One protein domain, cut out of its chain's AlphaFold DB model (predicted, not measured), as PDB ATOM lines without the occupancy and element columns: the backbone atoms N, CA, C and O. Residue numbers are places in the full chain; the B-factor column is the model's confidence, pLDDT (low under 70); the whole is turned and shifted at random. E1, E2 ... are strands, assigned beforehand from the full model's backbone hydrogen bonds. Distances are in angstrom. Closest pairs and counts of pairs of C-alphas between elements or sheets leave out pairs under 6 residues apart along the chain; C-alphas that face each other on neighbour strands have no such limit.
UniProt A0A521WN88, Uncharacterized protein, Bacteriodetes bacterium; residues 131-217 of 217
ATOM      1  N   PHE A 131     215.540 130.136 171.461       37.03
ATOM      2  CA  PHE A 131     216.575 130.573 170.540       37.03
ATOM      3  C   PHE A 131     216.069 130.403 169.108       37.03
ATOM      4  O   PHE A 131     215.688 129.302 168.706       37.03
ATOM      5  N   SER A 132     216.072 131.487 168.334       49.94
ATOM      6  CA  SER A 132     215.648 131.470 166.936       49.94
ATOM      7  C   SER A 132     216.729 132.059 166.032       49.94
ATOM      8  O   SER A 132     217.273 133.140 166.272       49.94
ATOM      9  N   PHE A 133     217.041 131.340 164.955       49.94
ATOM     10  CA  PHE A 133     217.851 131.875 163.866       49.94
ATOM     11  C   PHE A 133     216.956 132.750 162.984       49.94
ATOM     12  O   PHE A 133     216.363 132.278 162.015       49.94
ATOM     13  N   CYS A 134     216.829 134.022 163.351       59.00
ATOM     14  CA  CYS A 134     216.129 135.034 162.574       59.00
ATOM     15  C   CYS A 134     217.143 136.088 162.122       59.00
ATOM     16  O   CYS A 134     217.761 136.757 162.954       59.00
ATOM     17  N   MET A 135     217.331 136.220 160.807       65.81
ATOM     18  CA  MET A 135     218.108 137.323 160.246       65.81
ATOM     19  C   MET A 135     217.231 138.574 160.206       65.81
ATOM     20  O   MET A 135     216.391 138.687 159.314       65.81
ATOM     21  N   LYS A 136     217.426 139.493 161.157       75.00
ATOM     22  CA  LYS A 136     216.736 140.793 161.185       75.00
ATOM     23  C   LYS A 136     217.665 141.905 160.746       75.00
ATOM     24  O   LYS A 136     218.844 141.914 161.110       75.00
ATOM     25  N   TYR A 137     217.132 142.862 160.007       80.25
ATOM     26  CA  TYR A 137     217.892 144.008 159.527       80.25
ATOM     27  C   TYR A 137     217.479 145.234 160.315       80.25
ATOM     28  O   TYR A 137     216.368 145.304 160.819       80.25
ATOM     29  N   GLY A 138     218.362 146.212 160.436       83.31
ATOM     30  CA  GLY A 138     217.993 147.464 161.065       83.31
ATOM     31  C   GLY A 138     218.757 148.647 160.531       83.31
ATOM     32  O   GLY A 138     219.847 148.522 159.969       83.31
ATOM     33  N   ILE A 139     218.154 149.809 160.722       78.44
ATOM     34  CA  ILE A 139     218.761 151.108 160.456       78.44
ATOM     35  C   ILE A 139     218.674 151.948 161.721       78.44
ATOM     36  O   ILE A 139     217.713 151.848 162.484       78.44
ATOM     37  N   GLY A 140     219.673 152.784 161.956       88.56
ATOM     38  CA  GLY A 140     219.699 153.574 163.172       88.56
ATOM     39  C   GLY A 140     220.917 154.456 163.297       88.56
ATOM     40  O   GLY A 140     221.432 154.975 162.303       88.56
ATOM     41  N   VAL A 141     221.334 154.656 164.542       87.44
ATOM     42  CA  VAL A 141     222.437 155.543 164.903       87.44
ATOM     43  C   VAL A 141     223.324 154.870 165.945       87.44
ATOM     44  O   VAL A 141     222.839 154.322 166.940       87.44
ATOM     45  N   THR A 142     224.638 154.969 165.752       90.75
ATOM     46  CA  THR A 142     225.648 154.670 166.767       90.75
ATOM     47  C   THR A 142     226.152 155.953 167.416       90.75
ATOM     48  O   THR A 142     226.273 156.991 166.765       90.75
ATOM     49  N   ALA A 143     226.454 155.884 168.709       90.12
ATOM     50  CA  ALA A 143     227.014 156.980 169.485       90.12
ATOM     51  C   ALA A 143     228.349 156.557 170.104       90.12
ATOM     52  O   ALA A 143     228.404 155.575 170.851       90.12
ATOM     53  N   GLY A 144     229.411 157.300 169.797       88.25
ATOM     54  CA  GLY A 144     230.751 157.112 170.355       88.25
ATOM     55  C   GLY A 144     231.245 158.345 171.115       88.25
ATOM     56  O   GLY A 144     230.656 159.424 171.029       88.25
ATOM     57  N   LEU A 145     232.333 158.185 171.869       87.69
ATOM     58  CA  LEU A 145     232.935 159.208 172.735       87.69
ATOM     59  C   LEU A 145     234.431 159.459 172.472       87.69
ATOM     60  O   LEU A 145     235.013 160.333 173.117       87.69
ATOM     61  N   ARG A 146     235.070 158.744 171.537       73.94
ATOM     62  CA  ARG A 146     236.533 158.773 171.331       73.94
ATOM     63  C   ARG A 146     237.114 160.170 171.104       73.94
ATOM     64  O   ARG A 146     238.216 160.432 171.565       73.94
ATOM     65  N   ASN A 147     236.374 161.060 170.441       78.38
ATOM     66  CA  ASN A 147     236.752 162.461 170.214       78.38
ATOM     67  C   ASN A 147     235.630 163.419 170.657       78.38
ATOM     68  O   ASN A 147     235.356 164.422 169.997       78.38
ATOM     69  N   GLY A 148     234.946 163.075 171.751       81.38
ATOM     70  CA  GLY A 148     233.670 163.678 172.131       81.38
ATOM     71  C   GLY A 148     232.479 162.913 171.554       81.38
ATOM     72  O   GLY A 148     232.648 161.945 170.803       81.38
ATOM     73  N   LEU A 149     231.275 163.338 171.948       86.50
ATOM     74  CA  LEU A 149     230.035 162.721 171.492       86.50
ATOM     75  C   LEU A 149     229.894 162.909 169.982       86.50
ATOM     76  O   LEU A 149     229.745 164.031 169.500       86.50
ATOM     77  N   HIS A 150     229.915 161.801 169.256       83.06
ATOM     78  CA  HIS A 150     229.642 161.775 167.828       83.06
ATOM     79  C   HIS A 150     228.578 160.729 167.535       83.06
ATOM     80  O   HIS A 150     228.528 159.674 168.170       83.06
ATOM     81  N   LEU A 151     227.719 161.063 166.580       85.31
ATOM     82  CA  LEU A 151     226.627 160.224 166.126       85.31
ATOM     83  C   LEU A 151     226.884 159.847 164.674       85.31
ATOM     84  O   LEU A 151     227.148 160.727 163.852       85.31
ATOM     85  N   SER A 152     226.768 158.562 164.368       82.44
ATOM     86  CA  SER A 152     226.977 158.036 163.024       82.44
ATOM     87  C   SER A 152     225.760 157.211 162.612       82.44
ATOM     88  O   SER A 152     225.316 156.364 163.386       82.44
ATOM     89  N   PRO A 153     225.180 157.437 161.421       82.50
ATOM     90  CA  PRO A 153     224.128 156.569 160.917       82.50
ATOM     91  C   PRO A 153     224.676 155.152 160.740       82.50
ATOM     92  O   PRO A 153     225.825 154.970 160.321       82.50
ATOM     93  N   SER A 154     223.847 154.161 161.044       86.94
ATOM     94  CA  SER A 154     224.236 152.757 161.051       86.94
ATOM     95  C   SER A 154     223.221 151.858 160.367       86.94
ATOM     96  O   SER A 154     222.016 152.101 160.409       86.94
ATOM     97  N   ALA A 155     223.729 150.779 159.777       85.62
ATOM     98  CA  ALA A 155     222.947 149.636 159.337       85.62
ATOM     99  C   ALA A 155     223.387 148.404 160.128       85.62
ATOM    100  O   ALA A 155     224.587 148.155 160.274       85.62
ATOM    101  N   SER A 156     222.429 147.638 160.636       87.25
ATOM    102  CA  SER A 156     222.665 146.456 161.456       87.25
ATOM    103  C   SER A 156     222.026 145.209 160.873       87.25
ATOM    104  O   SER A 156     220.997 145.257 160.204       87.25
ATOM    105  N   LEU A 157     222.639 144.077 161.179       84.81
ATOM    106  CA  LEU A 157     222.143 142.742 160.906       84.81
ATOM    107  C   LEU A 157     222.231 141.941 162.204       84.81
ATOM    108  O   LEU A 157     223.329 141.719 162.715       84.81
ATOM    109  N   ALA A 158     221.093 141.501 162.726       83.44
ATOM    110  CA  ALA A 158     221.024 140.506 163.784       83.44
ATOM    111  C   ALA A 158     220.982 139.113 163.163       83.44
ATOM    112  O   ALA A 158     220.204 138.876 162.245       83.44
ATOM    113  N   LEU A 159     221.824 138.201 163.651       68.50
ATOM    114  CA  LEU A 159     221.896 136.828 163.136       68.50
ATOM    115  C   LEU A 159     221.025 135.844 163.921       68.50
ATOM    116  O   LEU A 159     220.683 134.778 163.408       68.50
ATOM    117  N   ALA A 160     220.697 136.183 165.164       65.50
ATOM    118  CA  ALA A 160     219.817 135.393 166.001       65.50
ATOM    119  C   ALA A 160     219.064 136.277 166.994       65.50
ATOM    120  O   ALA A 160     219.525 137.357 167.386       65.50
ATOM    121  N   GLU A 161     217.908 135.773 167.404       71.00
ATOM    122  CA  GLU A 161     217.045 136.356 168.415       71.00
ATOM    123  C   GLU A 161     216.835 135.353 169.547       71.00
ATOM    124  O   GLU A 161     216.550 134.172 169.328       71.00
ATOM    125  N   TRP A 162     217.003 135.858 170.759       60.97
ATOM    126  CA  TRP A 162     216.890 135.139 172.011       60.97
ATOM    127  C   TRP A 162     215.751 135.778 172.789       60.97
ATOM    128  O   TRP A 162     215.827 136.962 173.115       60.97
ATOM    129  N   ASN A 163     214.716 135.011 173.109       59.44
ATOM    130  CA  ASN A 163     213.668 135.480 174.005       59.44
ATOM    131  C   ASN A 163     213.940 134.930 175.406       59.44
ATOM    132  O   ASN A 163     213.878 133.718 175.628       59.44
ATOM    133  N   ILE A 164     214.298 135.814 176.339       52.59
ATOM    134  CA  ILE A 164     214.532 135.464 177.742       52.59
ATOM    135  C   ILE A 164     213.591 136.313 178.588       52.59
ATOM    136  O   ILE A 164     213.709 137.534 178.600       52.59
ATOM    137  N   ALA A 165     212.677 135.673 179.320       50.03
ATOM    138  CA  ALA A 165     211.769 136.350 180.249       50.03
ATOM    139  C   ALA A 165     211.008 137.537 179.614       50.03
ATOM    140  O   ALA A 165     210.888 138.596 180.228       50.03
ATOM    141  N   ARG A 166     210.495 137.352 178.386       52.84
ATOM    142  CA  ARG A 166     209.768 138.362 177.588       52.84
ATOM    143  C   ARG A 166     210.624 139.525 177.060       52.84
ATOM    144  O   ARG A 166     210.077 140.474 176.506       52.84
ATOM    145  N   LEU A 167     211.949 139.457 177.187       52.50
ATOM    146  CA  LEU A 167     212.879 140.393 176.554       52.50
ATOM    147  C   LEU A 167     213.459 139.754 175.291       52.50
ATOM    148  O   LEU A 167     214.098 138.702 175.361       52.50
ATOM    149  N   ASN A 168     213.255 140.407 174.146       68.12
ATOM    150  CA  ASN A 168     213.872 139.998 172.889       68.12
ATOM    151  C   ASN A 168     215.279 140.582 172.797       68.12
ATOM    152  O   ASN A 168     215.491 141.797 172.848       68.12
ATOM    153  N   PHE A 169     216.252 139.695 172.674       70.81
ATOM    154  CA  PHE A 169     217.661 140.019 172.609       70.81
ATOM    155  C   PHE A 169     218.236 139.561 171.273       70.81
ATOM    156  O   PHE A 169     218.100 138.410 170.866       70.81
ATOM    157  N   HIS A 170     218.908 140.470 170.585       77.06
ATOM    158  CA  HIS A 170     219.560 140.242 169.312       77.06
ATOM    159  C   HIS A 170     221.059 140.067 169.535       77.06
ATOM    160  O   HIS A 170     221.764 141.020 169.883       77.06
ATOM    161  N   ALA A 171     221.551 138.847 169.321       73.12
ATOM    162  CA  ALA A 171     222.976 138.553 169.361       73.12
ATOM    163  C   ALA A 171     223.330 137.272 168.586       73.12
ATOM    164  O   ALA A 171     222.660 136.252 168.757       73.12
ATOM    165  N   PRO A 172     224.433 137.278 167.815       74.06
ATOM    166  CA  PRO A 172     225.293 138.432 167.547       74.06
ATOM    167  C   PRO A 172     224.630 139.426 166.577       74.06
ATOM    168  O   PRO A 172     223.909 139.020 165.660       74.06
ATOM    169  N   ILE A 173     224.908 140.720 166.760       83.69
ATOM    170  CA  ILE A 173     224.635 141.746 165.746       83.69
ATOM    171  C   ILE A 173     225.932 142.172 165.068       83.69
ATOM    172  O   ILE A 173     226.965 142.323 165.719       83.69
ATOM    173  N   ILE A 174     225.868 142.394 163.763       86.25
ATOM    174  CA  ILE A 174     226.910 143.054 162.979       86.25
ATOM    175  C   ILE A 174     226.360 144.417 162.596       86.25
ATOM    176  O   ILE A 174     225.222 144.521 162.153       86.25
ATOM    177  N   THR A 175     227.138 145.472 162.780       86.81
ATOM    178  CA  THR A 175     226.731 146.830 162.424       86.81
ATOM    179  C   THR A 175     227.823 147.510 161.629       86.81
ATOM    180  O   THR A 175     228.994 147.428 161.988       86.81
ATOM    181  N   ALA A 176     227.438 148.195 160.565       87.56
ATOM    182  CA  ALA A 176     228.307 149.091 159.826       87.56
ATOM    183  C   ALA A 176     227.816 150.526 160.021       87.56
ATOM    184  O   ALA A 176     226.624 150.801 159.874       87.56
ATOM    185  N   ASP A 177     228.732 151.430 160.347       84.62
ATOM    186  CA  ASP A 177     228.489 152.868 160.418       84.62
ATOM    187  C   ASP A 177     229.539 153.631 159.588       84.62
ATOM    188  O   ASP A 177     230.353 153.038 158.871       84.62
ATOM    189  N   LEU A 178     229.505 154.966 159.629       83.56
ATOM    190  CA  LEU A 178     230.464 155.791 158.885       83.56
ATOM    191  C   LEU A 178     231.916 155.615 159.353       83.56
ATOM    192  O   LEU A 178     232.839 155.841 158.567       83.56
ATOM    193  N   ASP A 179     232.124 155.203 160.600       79.62
ATOM    194  CA  ASP A 179     233.445 155.112 161.210       79.62
ATOM    195  C   ASP A 179     234.063 153.726 161.030       79.62
ATOM    196  O   ASP A 179     235.291 153.624 160.969       79.62
ATOM    197  N   GLY A 180     233.246 152.676 160.888       82.44
ATOM    198  CA  GLY A 180     233.736 151.315 160.715       82.44
ATOM    199  C   GLY A 180     232.664 150.229 160.673       82.44
ATOM    200  O   GLY A 180     231.480 150.466 160.441       82.44
ATOM    201  N   ILE A 181     233.116 149.000 160.913       84.25
ATOM    202  CA  ILE A 181     232.256 147.830 161.116       84.25
ATOM    203  C   ILE A 181     232.472 147.352 162.544       84.25
ATOM    204  O   ILE A 181     233.593 147.369 163.048       84.25
ATOM    205  N   GLY A 182     231.410 146.919 163.202       83.25
ATOM    206  CA  GLY A 182     231.450 146.393 164.550       83.25
ATOM    207  C   GLY A 182     230.535 145.204 164.751       83.25
ATOM    208  O   GLY A 182     229.666 144.905 163.931       83.25
ATOM    209  N   ALA A 183     230.746 144.533 165.874       83.12
ATOM    210  CA  ALA A 183     229.884 143.466 166.345       83.12
ATOM    211  C   ALA A 183     229.455 143.746 167.783       83.12
ATOM    212  O   ALA A 183     230.166 144.415 168.537       83.12
ATOM    213  N   GLY A 184     228.284 143.254 168.163       84.25
ATOM    214  CA  GLY A 184     227.722 143.562 169.466       84.25
ATOM    215  C   GLY A 184     226.474 142.771 169.792       84.25
ATOM    216  O   GLY A 184     226.225 141.700 169.230       84.25
ATOM    217  N   ALA A 185     225.682 143.346 170.687       82.81
ATOM    218  CA  ALA A 185     224.384 142.824 171.063       82.81
ATOM    219  C   ALA A 185     223.391 143.958 171.319       82.81
ATOM    220  O   ALA A 185     223.780 145.053 171.734       82.81
ATOM    221  N   GLN A 186     222.115 143.675 171.081       83.31
ATOM    222  CA  GLN A 186     221.016 144.618 171.256       83.31
ATOM    223  C   GLN A 186     219.851 143.978 171.995       83.31
ATOM    224  O   GLN A 186     219.587 142.794 171.846       83.31
ATOM    225  N   MET A 187     219.143 144.777 172.780       77.25
ATOM    226  CA  MET A 187     217.898 144.405 173.432       77.25
ATOM    227  C   MET A 187     216.771 145.244 172.840       77.25
ATOM    228  O   MET A 187     216.905 146.463 172.703       77.25
ATOM    229  N   GLN A 188     215.667 144.596 172.499       76.38
ATOM    230  CA  GLN A 188     214.456 145.268 172.065       76.38
ATOM    231  C   GLN A 188     213.870 146.046 173.249       76.38
ATOM    232  O   GLN A 188     213.618 145.480 174.312       76.38
ATOM    233  N   LEU A 189     213.695 147.354 173.080       67.50
ATOM    234  CA  LEU A 189     213.115 148.230 174.096       67.50
ATOM    235  C   LEU A 189     211.601 148.350 173.932       67.50
ATOM    236  O   LEU A 189     210.867 148.290 174.915       67.50
ATOM    237  N   TYR A 190     211.140 148.573 172.700       61.34
ATOM    238  CA  TYR A 190     209.732 148.826 172.404       61.34
ATOM    239  C   TYR A 190     209.445 148.613 170.918       61.34
ATOM    240  O   TYR A 190     210.035 149.301 170.082       61.34
ATOM    241  N   HIS A 191     208.532 147.688 170.594       74.62
ATOM    242  CA  HIS A 191     208.296 147.239 169.215       74.62
ATOM    243  C   HIS A 191     209.630 147.040 168.486       74.62
ATOM    244  O   HIS A 191     210.549 146.456 169.035       74.62
ATOM    245  N   ASP A 192     209.793 147.587 167.296       79.25
ATOM    246  CA  ASP A 192     210.966 147.390 166.454       79.25
ATOM    247  C   ASP A 192     212.210 148.178 166.913       79.25
ATOM    248  O   ASP A 192     213.281 148.049 166.323       79.25
ATOM    249  N   PHE A 193     212.132 148.969 167.990       76.25
ATOM    250  CA  PHE A 193     213.288 149.697 168.515       76.25
ATOM    251  C   PHE A 193     214.157 148.832 169.419       76.25
ATOM    252  O   PHE A 193     213.704 148.282 170.424       76.25
ATOM    253  N   SER A 194     215.444 148.792 169.097       85.75
ATOM    254  CA  SER A 194     216.469 148.024 169.791       85.75
ATOM    255  C   SER A 194     217.622 148.919 170.223       85.75
ATOM    256  O   SER A 194     218.124 149.724 169.440       85.75
ATOM    257  N   PHE A 195     218.062 148.762 171.469       85.81
ATOM    258  CA  PHE A 195     219.203 149.475 172.030       85.81
ATOM    259  C   PHE A 195     220.283 148.501 172.471       85.81
ATOM    260  O   PHE A 195     219.999 147.436 173.016       85.81
ATOM    261  N   GLY A 196     221.542 148.865 172.270       88.25
ATOM    262  CA  GLY A 196     222.632 147.996 172.671       88.25
ATOM    263  C   GLY A 196     223.999 148.601 172.491       88.25
ATOM    264  O   GLY A 196     224.153 149.805 172.273       88.25
ATOM    265  N   THR A 197     225.003 147.743 172.563       84.88
ATOM    266  CA  THR A 197     226.405 148.136 172.490       84.88
ATOM    267  C   THR A 197     227.108 147.378 171.382       84.88
ATOM    268  O   THR A 197     226.852 146.198 171.135       84.88
ATOM    269  N   ILE A 198     227.996 148.083 170.687       90.25
ATOM    270  CA  ILE A 198     228.734 147.568 169.540       90.25
ATOM    271  C   ILE A 198     230.195 147.921 169.732       90.25
ATOM    272  O   ILE A 198     230.544 149.079 169.959       90.25
ATOM    273  N   TYR A 199     231.065 146.931 169.598       82.62
ATOM    274  CA  TYR A 199     232.493 147.166 169.502       82.62
ATOM    275  C   TYR A 199     232.872 147.338 168.032       82.62
ATOM    276  O   TYR A 199     232.712 146.416 167.233       82.62
ATOM    277  N   THR A 200     233.320 148.537 167.670       86.75
ATOM    278  CA  THR A 200     233.614 148.948 166.291       86.75
ATOM    279  C   THR A 200     235.112 148.950 166.007       86.75
ATOM    280  O   THR A 200     235.920 149.378 166.835       86.75
ATOM    281  N   TRP A 201     235.475 148.488 164.810       88.62
ATOM    282  CA  TRP A 201     236.805 148.593 164.216       88.62
ATOM    283  C   TRP A 201     236.752 149.621 163.090       88.62
ATOM    284  O   TRP A 201     236.101 149.413 162.064       88.62
ATOM    285  N   GLY A 202     237.426 150.742 163.315       78.75
ATOM    286  CA  GLY A 202     237.433 151.875 162.412       78.75
ATOM    287  C   GLY A 202     238.251 151.630 161.148       78.75
ATOM    288  O   GLY A 202     239.230 150.876 161.151       78.75
ATOM    289  N   TRP A 203     237.901 152.320 160.063       74.44
ATOM    290  CA  TRP A 203     238.605 152.209 158.776       74.44
ATOM    291  C   TRP A 203     240.086 152.615 158.840       74.44
ATOM    292  O   TRP A 203     240.889 152.178 158.014       74.44
ATOM    293  N   SER A 204     240.450 153.460 159.805       74.44
ATOM    294  CA  SER A 204     241.820 153.909 160.087       74.44
ATOM    295  C   SER A 204     242.529 153.073 161.162       74.44
ATOM    296  O   SER A 204     243.647 153.405 161.553       74.44
ATOM    297  N   GLY A 205     241.932 151.953 161.583       72.00
ATOM    298  CA  GLY A 205     242.519 150.996 162.524       72.00
ATOM    299  C   GLY A 205     242.208 151.275 163.994       72.00
ATOM    300  O   GLY A 205     242.650 150.518 164.861       72.00
ATOM    301  N   GLU A 206     241.446 152.325 164.299       81.19
ATOM    302  CA  GLU A 206     241.022 152.600 165.668       81.19
ATOM    303  C   GLU A 206     239.943 151.621 166.134       81.19
ATOM    304  O   GLU A 206     239.288 150.955 165.334       81.19
ATOM    305  N   ARG A 207     239.747 151.527 167.449       84.31
ATOM    306  CA  ARG A 207     238.716 150.676 168.044       84.31
ATOM    307  C   ARG A 207     237.938 151.451 169.082       84.31
ATOM    308  O   ARG A 207     238.532 152.213 169.845       84.31
ATOM    309  N   GLU A 208     236.632 151.246 169.116       88.62
ATOM    310  CA  GLU A 208     235.752 151.992 170.006       88.62
ATOM    311  C   GLU A 208     234.496 151.196 170.360       88.62
ATOM    312  O   GLU A 208     233.879 150.570 169.498       88.62
ATOM    313  N   LEU A 209     234.103 151.255 171.633       89.56
ATOM    314  CA  LEU A 209     232.796 150.792 172.080       89.56
ATOM    315  C   LEU A 209     231.779 151.915 171.869       89.56
ATOM    316  O   LEU A 209     231.945 153.009 172.408       89.56
ATOM    317  N   LYS A 210     230.721 151.627 171.118       91.88
ATOM    318  CA  LYS A 210     229.636 152.559 170.827       91.88
ATOM    319  C   LYS A 210     228.323 152.056 171.403       91.88
ATOM    320  O   LYS A 210     228.064 150.850 171.426       91.88
ATOM    321  N   ALA A 211     227.483 152.987 171.833       91.19
ATOM    322  CA  ALA A 211     226.068 152.712 172.032       91.19
ATOM    323  C   ALA A 211     225.361 152.704 170.672       91.19
ATOM    324  O   ALA A 211     225.824 153.333 169.720       91.19
ATOM    325  N   SER A 212     224.248 151.993 170.570       90.31
ATOM    326  CA  SER A 212     223.502 151.837 169.325       90.31
ATOM    327  C   SER A 212     222.016 151.839 169.589       90.31
ATOM    328  O   SER A 212     221.560 151.221 170.549       90.31
ATOM    329  N   LEU A 213     221.283 152.534 168.731       89.50
ATOM    330  CA  LEU A 213     219.833 152.552 168.721       89.50
ATOM    331  C   LEU A 213     219.380 152.304 167.286       89.50
ATOM    332  O   LEU A 213     219.632 153.137 166.415       89.50
ATOM    333  N   ASN A 214     218.731 151.170 167.049       85.25
ATOM    334  CA  ASN A 214     218.276 150.750 165.730       85.25
ATOM    335  C   ASN A 214     216.775 150.477 165.727       85.25
ATOM    336  O   ASN A 214     216.217 150.000 166.710       85.25
ATOM    337  N   PHE A 215     216.148 150.744 164.591       81.88
ATOM    338  CA  PHE A 215     214.836 150.229 164.232       81.88
ATOM    339  C   PHE A 215     215.040 148.958 163.394       81.88
ATOM    340  O   PHE A 215     215.697 149.029 162.352       81.88
ATOM    341  N   MET A 216     214.543 147.814 163.868       77.88
ATOM    342  CA  MET A 216     214.778 146.472 163.324       77.88
ATOM    343  C   MET A 216     213.518 145.923 162.635       77.88
ATOM    344  O   MET A 216     212.450 145.972 163.227       77.88
ATOM    345  N   PHE A 217     213.636 145.362 161.432       76.38
ATOM    346  CA  PHE A 217     212.534 144.797 160.640       76.38
ATOM    347  C   PHE A 217     212.941 143.510 159.905       76.38
ATOM    348  O   PHE A 217     214.163 143.227 159.779       76.38
TER     349      PHE A 217
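What this domain is: This is residues 131 to 217 of the 217 residues of an uncharacterized protein of Bacteriodetes bacterium (UniProt A0A521WN88). What shape does the backbone make? It is a closed, slender barrel of six antiparallel strands, E1, E2, E4, E5, E6 and E7, wound slantwise round its long axis, and the short E3 extends the wall beside E4 at one end. What is it made of? The printed part has 87 residues with seven named strands, E1 to E7 in order along the chain, and no named helix: all strand, with E3 to E7 a meander, each strand the antiparallel neighbour of the one before. It is compact, with a radius of gyration of the C-alphas of 12.4 A, and elongated, spanning 37 by 20 by 19 A.

Where its parts are: Where do the first strands run? E1 is residues 136 to 144, 23.4 A long, from C-alpha 136 at (216.736, 140.793, 161.185). E2 is residues 150 to 158, 23.3 A, and E3 residues 161 to 164, 9.7 A. Where do the others run? E4 is residues 167 to 177, 25.7 A, and E5 residues 180 to 190, 26.8 A. E6 is residues 193 to 202, 25.0 A, and E7 residues 207 to 216, 24.8 A, ending with C-alpha 216 at (214.778, 146.472, 163.324).

How they stand to each other: How does the ring begin? E1 and E2 form a hairpin, antiparallel at 155 degrees, with N 138 and O 156 2.8 A apart. E2 and E4 are antiparallel at 119 degrees, with N 157 and O 174 at 2.8 A. Where is E3? It forms a hairpin with E4, N 162 and O 169 being 2.8 A apart, and lies on the same side of E4 as E2. The pairing is staggered: E4 pairs with E3 over residues 167 to 170 and with E2 over residues 173 to 177. How does the ring close? Three hairpins follow: E4 and E5, with N 175 and O 182 at 2.8 A; E5 and E6, with N 187 and O 195 at 2.8 A; and E6 and E7, with N 196 and O 212 at 2.9 A. E7 and E1, antiparallel at 137 degrees, close it, with N 141 and O 213 at 3.0 A. E1 and E5, for instance, are apart.

The domain as a whole: How large is it? The two C-alphas farthest apart, those of Ala 165 and Ser 204, are 40.2 A apart. Is it unbroken? The printed part has no cut, and the six links between the strands are tight. Where is confidence low? The mean pLDDT of the printed part is 78.1, and residues 131 to 135, 159 to 160, 162 to 168 and 189 to 190 are under 70.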